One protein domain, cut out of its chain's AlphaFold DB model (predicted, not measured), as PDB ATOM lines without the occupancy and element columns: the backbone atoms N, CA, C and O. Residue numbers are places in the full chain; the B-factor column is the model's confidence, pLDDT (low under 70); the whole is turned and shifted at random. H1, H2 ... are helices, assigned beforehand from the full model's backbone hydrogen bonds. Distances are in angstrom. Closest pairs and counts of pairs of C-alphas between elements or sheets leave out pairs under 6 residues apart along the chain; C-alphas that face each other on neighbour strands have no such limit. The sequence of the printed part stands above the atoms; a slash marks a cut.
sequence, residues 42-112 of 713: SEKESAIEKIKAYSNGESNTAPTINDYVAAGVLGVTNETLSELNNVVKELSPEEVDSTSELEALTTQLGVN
ATOM      1  N   SER A  42     148.875  98.613 107.650       72.00
ATOM      2  CA  SER A  42     148.206  97.743 106.683       72.00
ATOM      3  C   SER A  42     147.425  98.562 105.644       72.00
ATOM      4  O   SER A  42     146.892  99.641 105.934       72.00
ATOM      5  N   GLU A  43     147.333  98.041 104.416       79.31
ATOM      6  CA  GLU A  43     146.554  98.673 103.338       79.31
ATOM      7  C   GLU A  43     145.080  98.845 103.738       79.31
ATOM      8  O   GLU A  43     144.456  99.849 103.402       79.31
ATOM      9  N   LYS A  44     144.556  97.905 104.536       83.75
ATOM     10  CA  LYS A  44     143.173  97.888 105.016       83.75
ATOM     11  C   LYS A  44     142.842  99.034 105.969       83.75
ATOM     12  O   LYS A  44     141.847  99.724 105.764       83.75
ATOM     13  N   GLU A  45     143.674  99.268 106.981       83.69
ATOM     14  CA  GLU A  45     143.488 100.388 107.919       83.69
ATOM     15  C   GLU A  45     143.598 101.736 107.189       83.69
ATOM     16  O   GLU A  45     142.789 102.635 107.403       83.69
ATOM     17  N   SER A  46     144.549 101.840 106.254       84.56
ATOM     18  CA  SER A  46     144.750 103.043 105.435       84.56
ATOM     19  C   SER A  46     143.548 103.351 104.530       84.56
ATOM     20  O   SER A  46     143.237 104.517 104.284       84.56
ATOM     21  N   ALA A  47     142.865 102.316 104.032       88.25
ATOM     22  CA  ALA A  47     141.685 102.455 103.189       88.25
ATOM     23  C   ALA A  47     140.430 102.860 103.982       88.25
ATOM     24  O   ALA A  47     139.698 103.745 103.541       88.25
ATOM     25  N   ILE A  48     140.216 102.282 105.169       89.69
ATOM     26  CA  ILE A  48     139.103 102.658 106.059       89.69
ATOM     27  C   ILE A  48     139.219 104.131 106.478       89.69
ATOM     28  O   ILE A  48     138.258 104.882 106.331       89.69
ATOM     29  N   GLU A  49     140.402 104.595 106.895       87.88
ATOM     30  CA  GLU A  49     140.609 106.010 107.249       87.88
ATOM     31  C   GLU A  49     140.381 106.964 106.063       87.88
ATOM     32  O   GLU A  49     139.865 108.070 106.233       87.88
ATOM     33  N   LYS A  50     140.672 106.534 104.829       88.31
ATOM     34  CA  LYS A  50     140.359 107.313 103.619       88.31
ATOM     35  C   LYS A  50     138.849 107.430 103.364       88.31
ATOM     36  O   LYS A  50     138.406 108.461 102.857       88.31
ATOM     37  N   ILE A  51     138.069 106.405 103.712       90.38
ATOM     38  CA  ILE A  51     136.601 106.404 103.609       90.38
ATOM     39  C   ILE A  51     135.988 107.259 104.733       90.38
ATOM     40  O   ILE A  51     135.173 108.137 104.444       90.38
ATOM     41  N   LYS A  52     136.464 107.121 105.981       91.12
ATOM     42  CA  LYS A  52     136.106 108.008 107.107       91.12
ATOM     43  C   LYS A  52     136.329 109.482 106.778       91.12
ATOM     44  O   LYS A  52     135.405 110.281 106.912       91.12
ATOM     45  N   ALA A  53     137.513 109.833 106.272       86.50
ATOM     46  CA  ALA A  53     137.848 111.204 105.886       86.50
ATOM     47  C   ALA A  53     136.956 111.754 104.754       86.50
ATOM     48  O   ALA A  53     136.855 112.965 104.578       86.50
ATOM     49  N   TYR A  54     136.311 110.897 103.956       91.38
ATOM     50  CA  TYR A  54     135.315 111.341 102.980       91.38
ATOM     51  C   TYR A  54     133.944 111.604 103.627       91.38
ATOM     52  O   TYR A  54     133.299 112.588 103.270       91.38
ATOM     53  N   SER A  55     133.534 110.788 104.607       88.56
ATOM     54  CA  SER A  55     132.254 110.942 105.326       88.56
ATOM     55  C   SER A  55     132.144 112.256 106.115       88.56
ATOM     56  O   SER A  55     131.173 112.990 105.969       88.56
ATOM     57  N   ASN A  56     133.185 112.652 106.861       81.44
ATOM     58  CA  ASN A  56     133.204 113.934 107.589       81.44
ATOM     59  C   ASN A  56     133.572 115.156 106.723       81.44
ATOM     60  O   ASN A  56     133.614 116.279 107.231       81.44
ATOM     61  N   GLY A  57     133.865 114.962 105.433       80.56
ATOM     62  CA  GLY A  57     134.285 116.029 104.525       80.56
ATOM     63  C   GLY A  57     135.710 116.562 104.739       80.56
ATOM     64  O   GLY A  57     136.055 117.589 104.148       80.56
ATOM     65  N   GLU A  58     136.563 115.890 105.523       83.56
ATOM     66  CA  GLU A  58     137.999 116.216 105.620       83.56
ATOM     67  C   GLU A  58     138.743 115.952 104.293       83.56
ATOM     68  O   GLU A  58     139.752 116.592 103.988       83.56
ATOM     69  N   SER A  59     138.195 115.072 103.449       81.62
ATOM     70  CA  SER A  59     138.601 114.796 102.073       81.62
ATOM     71  C   SER A  59     137.457 115.082 101.100       81.62
ATOM     72  O   SER A  59     136.361 114.545 101.215       81.62
ATOM     73  N   ASN A  60     137.743 115.852 100.046       81.06
ATOM     74  CA  ASN A  60     136.840 116.001  98.894       81.06
ATOM     75  C   ASN A  60     137.036 114.904  97.825       81.06
ATOM     76  O   ASN A  60     136.384 114.939  96.780       81.06
ATOM     77  N   THR A  61     137.948 113.952  98.047       86.62
ATOM     78  CA  THR A  61     138.243 112.871  97.095       86.62
ATOM     79  C   THR A  61     137.384 111.659  97.427       86.62
ATOM     80  O   THR A  61     137.590 111.041  98.468       86.62
ATOM     81  N   ALA A  62     136.446 111.321  96.540       87.81
ATOM     82  CA  ALA A  62     135.575 110.162  96.713       87.81
ATOM     83  C   ALA A  62     136.374 108.841  96.715       87.81
ATOM     84  O   ALA A  62     137.269 108.683  95.874       87.81
ATOM     85  N   PRO A  63     136.056 107.889  97.613       90.25
ATOM     86  CA  PRO A  63     136.607 106.543  97.582       90.25
ATOM     87  C   PRO A  63     136.372 105.848  96.238       90.25
ATOM     88  O   PRO A  63     135.331 105.991  95.592       90.25
ATOM     89  N   THR A  64     137.367 105.087  95.805       91.00
ATOM     90  CA  THR A  64     137.325 104.245  94.606       91.00
ATOM     91  C   THR A  64     136.952 102.809  94.972       91.00
ATOM     92  O   THR A  64     137.036 102.424  96.136       91.00
ATOM     93  N   ILE A  65     136.609 101.972  93.984       83.06
ATOM     94  CA  ILE A  65     136.380 100.528  94.204       83.06
ATOM     95  C   ILE A  65     137.569  99.889  94.931       83.06
ATOM     96  O   ILE A  65     137.374  99.119  95.863       83.06
ATOM     97  N   ASN A  66     138.801 100.260  94.566       84.19
ATOM     98  CA  ASN A  66     140.006  99.740  95.213       84.19
ATOM     99  C   ASN A  66     140.117 100.158  96.685       84.19
ATOM    100  O   ASN A  66     140.691  99.410  97.466       84.19
ATOM    101  N   ASP A  67     139.566 101.312  97.075       89.81
ATOM    102  CA  ASP A  67     139.537 101.734  98.478       89.81
ATOM    103  C   ASP A  67     138.528 100.895  99.277       89.81
ATOM    104  O   ASP A  67     138.859 100.409 100.352       89.81
ATOM    105  N   TYR A  68     137.339 100.623  98.726       87.81
ATOM    106  CA  TYR A  68     136.372  99.708  99.349       87.81
ATOM    107  C   TYR A  68     136.914  98.272  99.446       87.81
ATOM    108  O   TYR A  68     136.879  97.676 100.521       87.81
ATOM    109  N   VAL A  69     137.508  97.745  98.370       82.88
ATOM    110  CA  VAL A  69     138.127  96.408  98.353       82.88
ATOM    111  C   VAL A  69     139.292  96.319  99.343       82.88
ATOM    112  O   VAL A  69     139.382  95.339 100.081       82.88
ATOM    113  N   ALA A  70     140.150  97.342  99.429       82.81
ATOM    114  CA  ALA A  70     141.221  97.391 100.425       82.81
ATOM    115  C   ALA A  70     140.669  97.469 101.860       82.81
ATOM    116  O   ALA A  70     141.165  96.767 102.740       82.81
ATOM    117  N   ALA A  71     139.587  98.222 102.091       83.62
ATOM    118  CA  ALA A  71     138.846  98.236 103.357       83.62
ATOM    119  C   ALA A  71     138.163  96.889 103.687       83.62
ATOM    120  O   ALA A  71     137.684  96.700 104.809       83.62
ATOM    121  N   GLY A  72     138.168  95.926 102.758       82.44
ATOM    122  CA  GLY A  72     137.623  94.575 102.899       82.44
ATOM    123  C   GLY A  72     136.208  94.396 102.348       82.44
ATOM    124  O   GLY A  72     135.668  93.306 102.467       82.44
ATOM    125  N   VAL A  73     135.624  95.433 101.747       80.50
ATOM    126  CA  VAL A  73     134.246  95.452 101.245       80.50
ATOM    127  C   VAL A  73     134.230  94.947  99.804       80.50
ATOM    128  O   VAL A  73     134.767  95.587  98.895       80.50
ATOM    129  N   LEU A  74     133.621  93.785  99.586       75.12
ATOM    130  CA  LEU A  74     133.508  93.157  98.269       75.12
ATOM    131  C   LEU A  74     132.157  93.494  97.613       75.12
ATOM    132  O   LEU A  74     131.188  93.809  98.292       75.12
ATOM    133  N   GLY A  75     132.090  93.436  96.280       69.62
ATOM    134  CA  GLY A  75     130.845  93.654  95.522       69.62
ATOM    135  C   GLY A  75     130.555  95.100  95.085       69.62
ATOM    136  O   GLY A  75     129.590  95.327  94.360       69.62
ATOM    137  N   VAL A  76     131.396  96.080  95.437       73.06
ATOM    138  CA  VAL A  76     131.271  97.451  94.900       73.06
ATOM    139  C   VAL A  76     131.666  97.470  93.418       73.06
ATOM    140  O   VAL A  76     132.799  97.140  93.066       73.06
ATOM    141  N   THR A  77     130.747  97.872  92.539       74.69
ATOM    142  CA  THR A  77     130.957  97.934  91.082       74.69
ATOM    143  C   THR A  77     131.043  99.385  90.604       74.69
ATOM    144  O   THR A  77     130.738 100.315  91.347       74.69
ATOM    145  N   ASN A  78     131.417  99.614  89.339       72.25
ATOM    146  CA  ASN A  78     131.386 100.967  88.754       72.25
ATOM    147  C   ASN A  78     129.971 101.575  88.725       72.25
ATOM    148  O   ASN A  78     129.841 102.794  88.634       72.25
ATOM    149  N   GLU A  79     128.932 100.741  88.788       69.69
ATOM    150  CA  GLU A  79     127.531 101.164  88.768       69.69
ATOM    151  C   GLU A  79     127.077 101.589  90.172       69.69
ATOM    152  O   GLU A  79     126.500 102.664  90.328       69.69
ATOM    153  N   THR A  80     127.431 100.819  91.209       71.62
ATOM    154  CA  THR A  80     127.035 101.100  92.603       71.62
ATOM    155  C   THR A  80     127.954 102.085  93.329       71.62
ATOM    156  O   THR A  80     127.514 102.737  94.275       71.62
ATOM    157  N   LEU A  81     129.203 102.272  92.878       81.69
ATOM    158  CA  LEU A  81     130.193 103.160  93.514       81.69
ATOM    159  C   LEU A  81     129.679 104.595  93.721       81.69
ATOM    160  O   LEU A  81     129.985 105.221  94.733       81.69
ATOM    161  N   SER A  82     128.923 105.130  92.759       78.25
ATOM    162  CA  SER A  82     128.404 106.501  92.819       78.25
ATOM    163  C   SER A  82     127.356 106.663  93.925       78.25
ATOM    164  O   SER A  82     127.403 107.626  94.689       78.25
ATOM    165  N   GLU A  83     126.438 105.702  94.054       78.75
ATOM    166  CA  GLU A  83     125.413 105.714  95.104       78.75
ATOM    167  C   GLU A  83     126.008 105.393  96.474       78.75
ATOM    168  O   GLU A  83     125.723 106.115  97.427       78.75
ATOM    169  N   LEU A  84     126.915 104.416  96.567       82.88
ATOM    170  CA  LEU A  84     127.617 104.096  97.811       82.88
ATOM    171  C   LEU A  84     128.415 105.298  98.338       82.88
ATOM    172  O   LEU A  84     128.313 105.628  99.515       82.88
ATOM    173  N   ASN A  85     129.137 106.013  97.468       87.19
ATOM    174  CA  ASN A  85     129.826 107.247  97.851       87.19
ATOM    175  C   ASN A  85     128.851 108.356  98.279       87.19
ATOM    176  O   ASN A  85     129.145 109.072  99.231       87.19
ATOM    177  N   ASN A  86     127.693 108.500  97.626       82.88
ATOM    178  CA  ASN A  86     126.678 109.463  98.065       82.88
ATOM    179  C   ASN A  86     126.104 109.109  99.447       82.88
ATOM    180  O   ASN A  86     125.854 110.021 100.226       82.88
ATOM    181  N   VAL A  87     125.928 107.821  99.769       83.31
ATOM    182  CA  VAL A  87     125.502 107.375 101.108       83.31
ATOM    183  C   VAL A  87     126.597 107.652 102.139       83.31
ATOM    184  O   VAL A  87     126.345 108.362 103.104       83.31
ATOM    185  N   VAL A  88     127.826 107.173 101.907       87.50
ATOM    186  CA  VAL A  88     128.982 107.364 102.809       87.50
ATOM    187  C   VAL A  88     129.228 108.840 103.140       87.50
ATOM    188  O   VAL A  88     129.632 109.156 104.253       87.50
ATOM    189  N   LYS A  89     128.971 109.751 102.197       85.94
ATOM    190  CA  LYS A  89     129.158 111.195 102.382       85.94
ATOM    191  C   LYS A  89     128.170 111.850 103.361       85.94
ATOM    192  O   LYS A  89     128.454 112.934 103.862       85.94
ATOM    193  N   GLU A  90     127.018 111.233 103.608       83.50
ATOM    194  CA  GLU A  90     125.976 111.770 104.497       83.50
ATOM    195  C   GLU A  90     125.971 111.087 105.885       83.50
ATOM    196  O   GLU A  90     125.150 111.436 106.733       83.50
ATOM    197  N   LEU A  91     126.878 110.129 106.119       84.81
ATOM    198  CA  LEU A  91     127.042 109.397 107.382       84.81
ATOM    199  C   LEU A  91     128.142 109.998 108.270       84.81
ATOM    200  O   LEU A  91     129.006 110.741 107.799       84.81
ATOM    201  N   SER A  92     128.136 109.665 109.564       83.88
ATOM    202  CA  SER A  92     129.230 110.044 110.466       83.88
ATOM    203  C   SER A  92     130.439 109.097 110.339       83.88
ATOM    204  O   SER A  92     130.280 107.947 109.924       83.88
ATOM    205  N   PRO A  93     131.660 109.522 110.731       84.69
ATOM    206  CA  PRO A  93     132.842 108.654 110.731       84.69
ATOM    207  C   PRO A  93     132.691 107.369 111.541       84.69
ATOM    208  O   PRO A  93     133.363 106.393 111.226       84.69
ATOM    209  N   GLU A  94     131.837 107.375 112.570       85.00
ATOM    210  CA  GLU A  94     131.516 106.203 113.389       85.00
ATOM    211  C   GLU A  94     130.576 105.199 112.693       85.00
ATOM    212  O   GLU A  94     130.447 104.081 113.170       85.00
ATOM    213  N   GLU A  95     129.921 105.568 111.588       84.19
ATOM    214  CA  GLU A  95     129.020 104.694 110.808       84.19
ATOM    215  C   GLU A  95     129.711 104.064 109.583       84.19
ATOM    216  O   GLU A  95     129.120 103.265 108.856       84.19
ATOM    217  N   VAL A  96     130.969 104.432 109.340       85.69
ATOM    218  CA  VAL A  96     131.839 103.919 108.268       85.69
ATOM    219  C   VAL A  96     133.190 103.471 108.842       85.69
ATOM    220  O   VAL A  96     134.226 103.516 108.173       85.69
ATOM    221  N   ASP A  97     133.178 103.101 110.125       86.12
ATOM    222  CA  ASP A  97     134.356 102.993 110.976       86.12
ATOM    223  C   ASP A  97     135.115 101.674 110.807       86.12
ATOM    224  O   ASP A  97     136.338 101.616 110.977       86.12
ATOM    225  N   SER A  98     134.382 100.644 110.402       85.81
ATOM    226  CA  SER A  98     134.840  99.273 110.254       85.81
ATOM    227  C   SER A  98     134.399  98.658 108.920       85.81
ATOM    228  O   SER A  98     133.465  99.118 108.260       85.81
ATOM    229  N   THR A  99     135.037  97.549 108.522       83.81
ATOM    230  CA  THR A  99     134.612  96.777 107.339       83.81
ATOM    231  C   THR A  99     133.149  96.355 107.426       83.81
ATOM    232  O   THR A  99     132.442  96.445 106.434       83.81
ATOM    233  N   SER A 100     132.688  95.922 108.602       81.81
ATOM    234  CA  SER A 100     131.353  95.341 108.761       81.81
ATOM    235  C   SER A 100     130.227  96.371 108.651       81.81
ATOM    236  O   SER A 100     129.138  96.028 108.197       81.81
ATOM    237  N   GLU A 101     130.477  97.632 109.008       83.38
ATOM    238  CA  GLU A 101     129.523  98.724 108.767       83.38
ATOM    239  C   GLU A 101     129.460  99.077 107.278       83.38
ATOM    240  O   GLU A 101     128.376  99.175 106.701       83.38
ATOM    241  N   LEU A 102     130.617  99.156 106.613       79.44
ATOM    242  CA  LEU A 102     130.687  99.387 105.169       79.44
ATOM    243  C   LEU A 102     130.082  98.230 104.343       79.44
ATOM    244  O   LEU A 102     129.436  98.472 103.324       79.44
ATOM    245  N   GLU A 103     130.226  96.980 104.787       79.19
ATOM    246  CA  GLU A 103     129.545  95.812 104.206       79.19
ATOM    247  C   GLU A 103     128.019  95.888 104.406       79.19
ATOM    248  O   GLU A 103     127.255  95.629 103.468       79.19
ATOM    249  N   ALA A 104     127.554  96.308 105.589       73.44
ATOM    250  CA  ALA A 104     126.128  96.487 105.867       73.44
ATOM    251  C   ALA A 104     125.482  97.534 104.939       73.44
ATOM    252  O   ALA A 104     124.393  97.285 104.414       73.44
ATOM    253  N   LEU A 105     126.183  98.638 104.645       70.19
ATOM    254  CA  LEU A 105     125.781  99.612 103.621       70.19
ATOM    255  C   LEU A 105     125.573  98.955 102.248       70.19
ATOM    256  O   LEU A 105     124.548  99.176 101.606       70.19
ATOM    257  N   THR A 106     126.525  98.132 101.793       64.94
ATOM    258  CA  THR A 106     126.420  97.478 100.473       64.94
ATOM    259  C   THR A 106     125.287  96.455 100.398       64.94
ATOM    260  O   THR A 106     124.631  96.348  99.363       64.94
ATOM    261  N   THR A 107     124.972  95.778 101.507       63.41
ATOM    262  CA  THR A 107     123.839  94.840 101.586       63.41
ATOM    263  C   THR A 107     122.490  95.571 101.538       63.41
ATOM    264  O   THR A 107     121.520  95.062 100.976       63.41
ATOM    265  N   GLN A 108     122.414  96.798 102.063       61.50
ATOM    266  CA  GLN A 108     121.197  97.618 102.031       61.50
ATOM    267  C   GLN A 108     120.856  98.167 100.626       61.50
ATOM    268  O   GLN A 108     119.734  98.628 100.411       61.50
ATOM    269  N   LEU A 109     121.788  98.092  99.664       59.47
ATOM    270  CA  LEU A 109     121.631  98.601  98.293       59.47
ATOM    271  C   LEU A 109     121.130  97.560  97.266       59.47
ATOM    272  O   LEU A 109     120.919  97.919  96.111       59.47
ATOM    273  N   GLY A 110     120.879  96.306  97.665       58.12
ATOM    274  CA  GLY A 110     120.132  95.337  96.843       58.12
ATOM    275  C   GLY A 110     120.838  94.859  95.565       58.12
ATOM    276  O   GLY A 110     120.218  94.799  94.506       58.12
ATOM    277  N   VAL A 111     122.129  94.532  95.653       59.69
ATOM    278  CA  VAL A 111     122.907  93.962  94.538       59.69
ATOM    279  C   VAL A 111     122.648  92.453  94.427       59.69
ATOM    280  O   VAL A 111     122.926  91.734  95.381       59.69
ATOM    281  N   ASN A 112     122.160  91.989  93.270       71.81
ATOM    282  CA  ASN A 112     121.939  90.563  92.975       71.81
ATOM    283  C   ASN A 112     123.260  89.771  92.949       71.81
ATOM    284  O   ASN A 112     124.229  90.215  92.320       71.81
TER     285      ASN A 112
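This is residues 42 to 112 of the 713 residues of the protein "Uncharacterized protein YkwD" of Cocleimonas flava (UniProt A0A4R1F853). Four short helices, each at a steep tilt to the others it meets, make a small compact body: H1, the longest, runs down one side, H2 packs across its first half, and H3 comes with its last residue, Val 88, near the last residue of H1. H4 lies over one side of this group, close to the other three without clearly touching any, and the links between the helices fill in around them. The printed part has 71 residues with four named helices, H1, H2, H3 and H4 in order along the chain, and no named strand, and its class is all helix. It is compact, with a radius of gyration of the C-alphas of 10.6 A and spans of 32 by 25 by 19 A.

H1, residues 43 to 55, is 18.9 A long from first to last C-alpha and begins at C-alpha 43, (146.554, 98.673, 103.338). H2, residues 65 to 70, is 8.5 A long. H3, residues 81 to 88, is 10.3 A long and ends at C-alpha 88, (128.982, 107.364, 102.809). H4, residues 99 to 108, is 14.5 A long and ends at C-alpha 108, (121.197, 97.618, 102.031).

H1 touches H2, with the C-alphas of Lys 44 and Ala 70 the closest at 5.0 A. The two run opposite ways at a steep tilt of 51 degrees. H1 and H3 only just touch, with 3 pairs of C-alphas within 8 A, and H1 does so with residues 51 to 55 alone; the closest C-alphas are those of Ser 55 and Val 88, 5.5 A apart. They run the same way at a steep tilt of 69 degrees, only just short of about perpendicular. H2 and H3 are close but not clearly touching, their closest C-alphas being those of Ile 65 and Leu 81, 6.8 A apart. H4 is close to H1 but not clearly touching it, with the C-alphas of Ile 48 and Thr 99 the closest at 7.5 A. H4 is also close to H3 but not clearly touching it, with the C-alphas of Leu 84 and Thr 106 the closest at 7.2 A. H2 and H4 are near each other. In H1, H2, H3 and H4 every O i to N i+4 pair is within hydrogen-bond range.

The two C-alphas farthest apart are those of Glu 58 and Asn 112, at 32.8 A. The printed part has no cut, and the links H1 to H2, H2 to H3 and H3 to H4 are short. The mean pLDDT of the printed part is 80.8, and it is under 70 at residue 75, residue 79 and residues 106 to 111, of which 106 to 108 belong to H4.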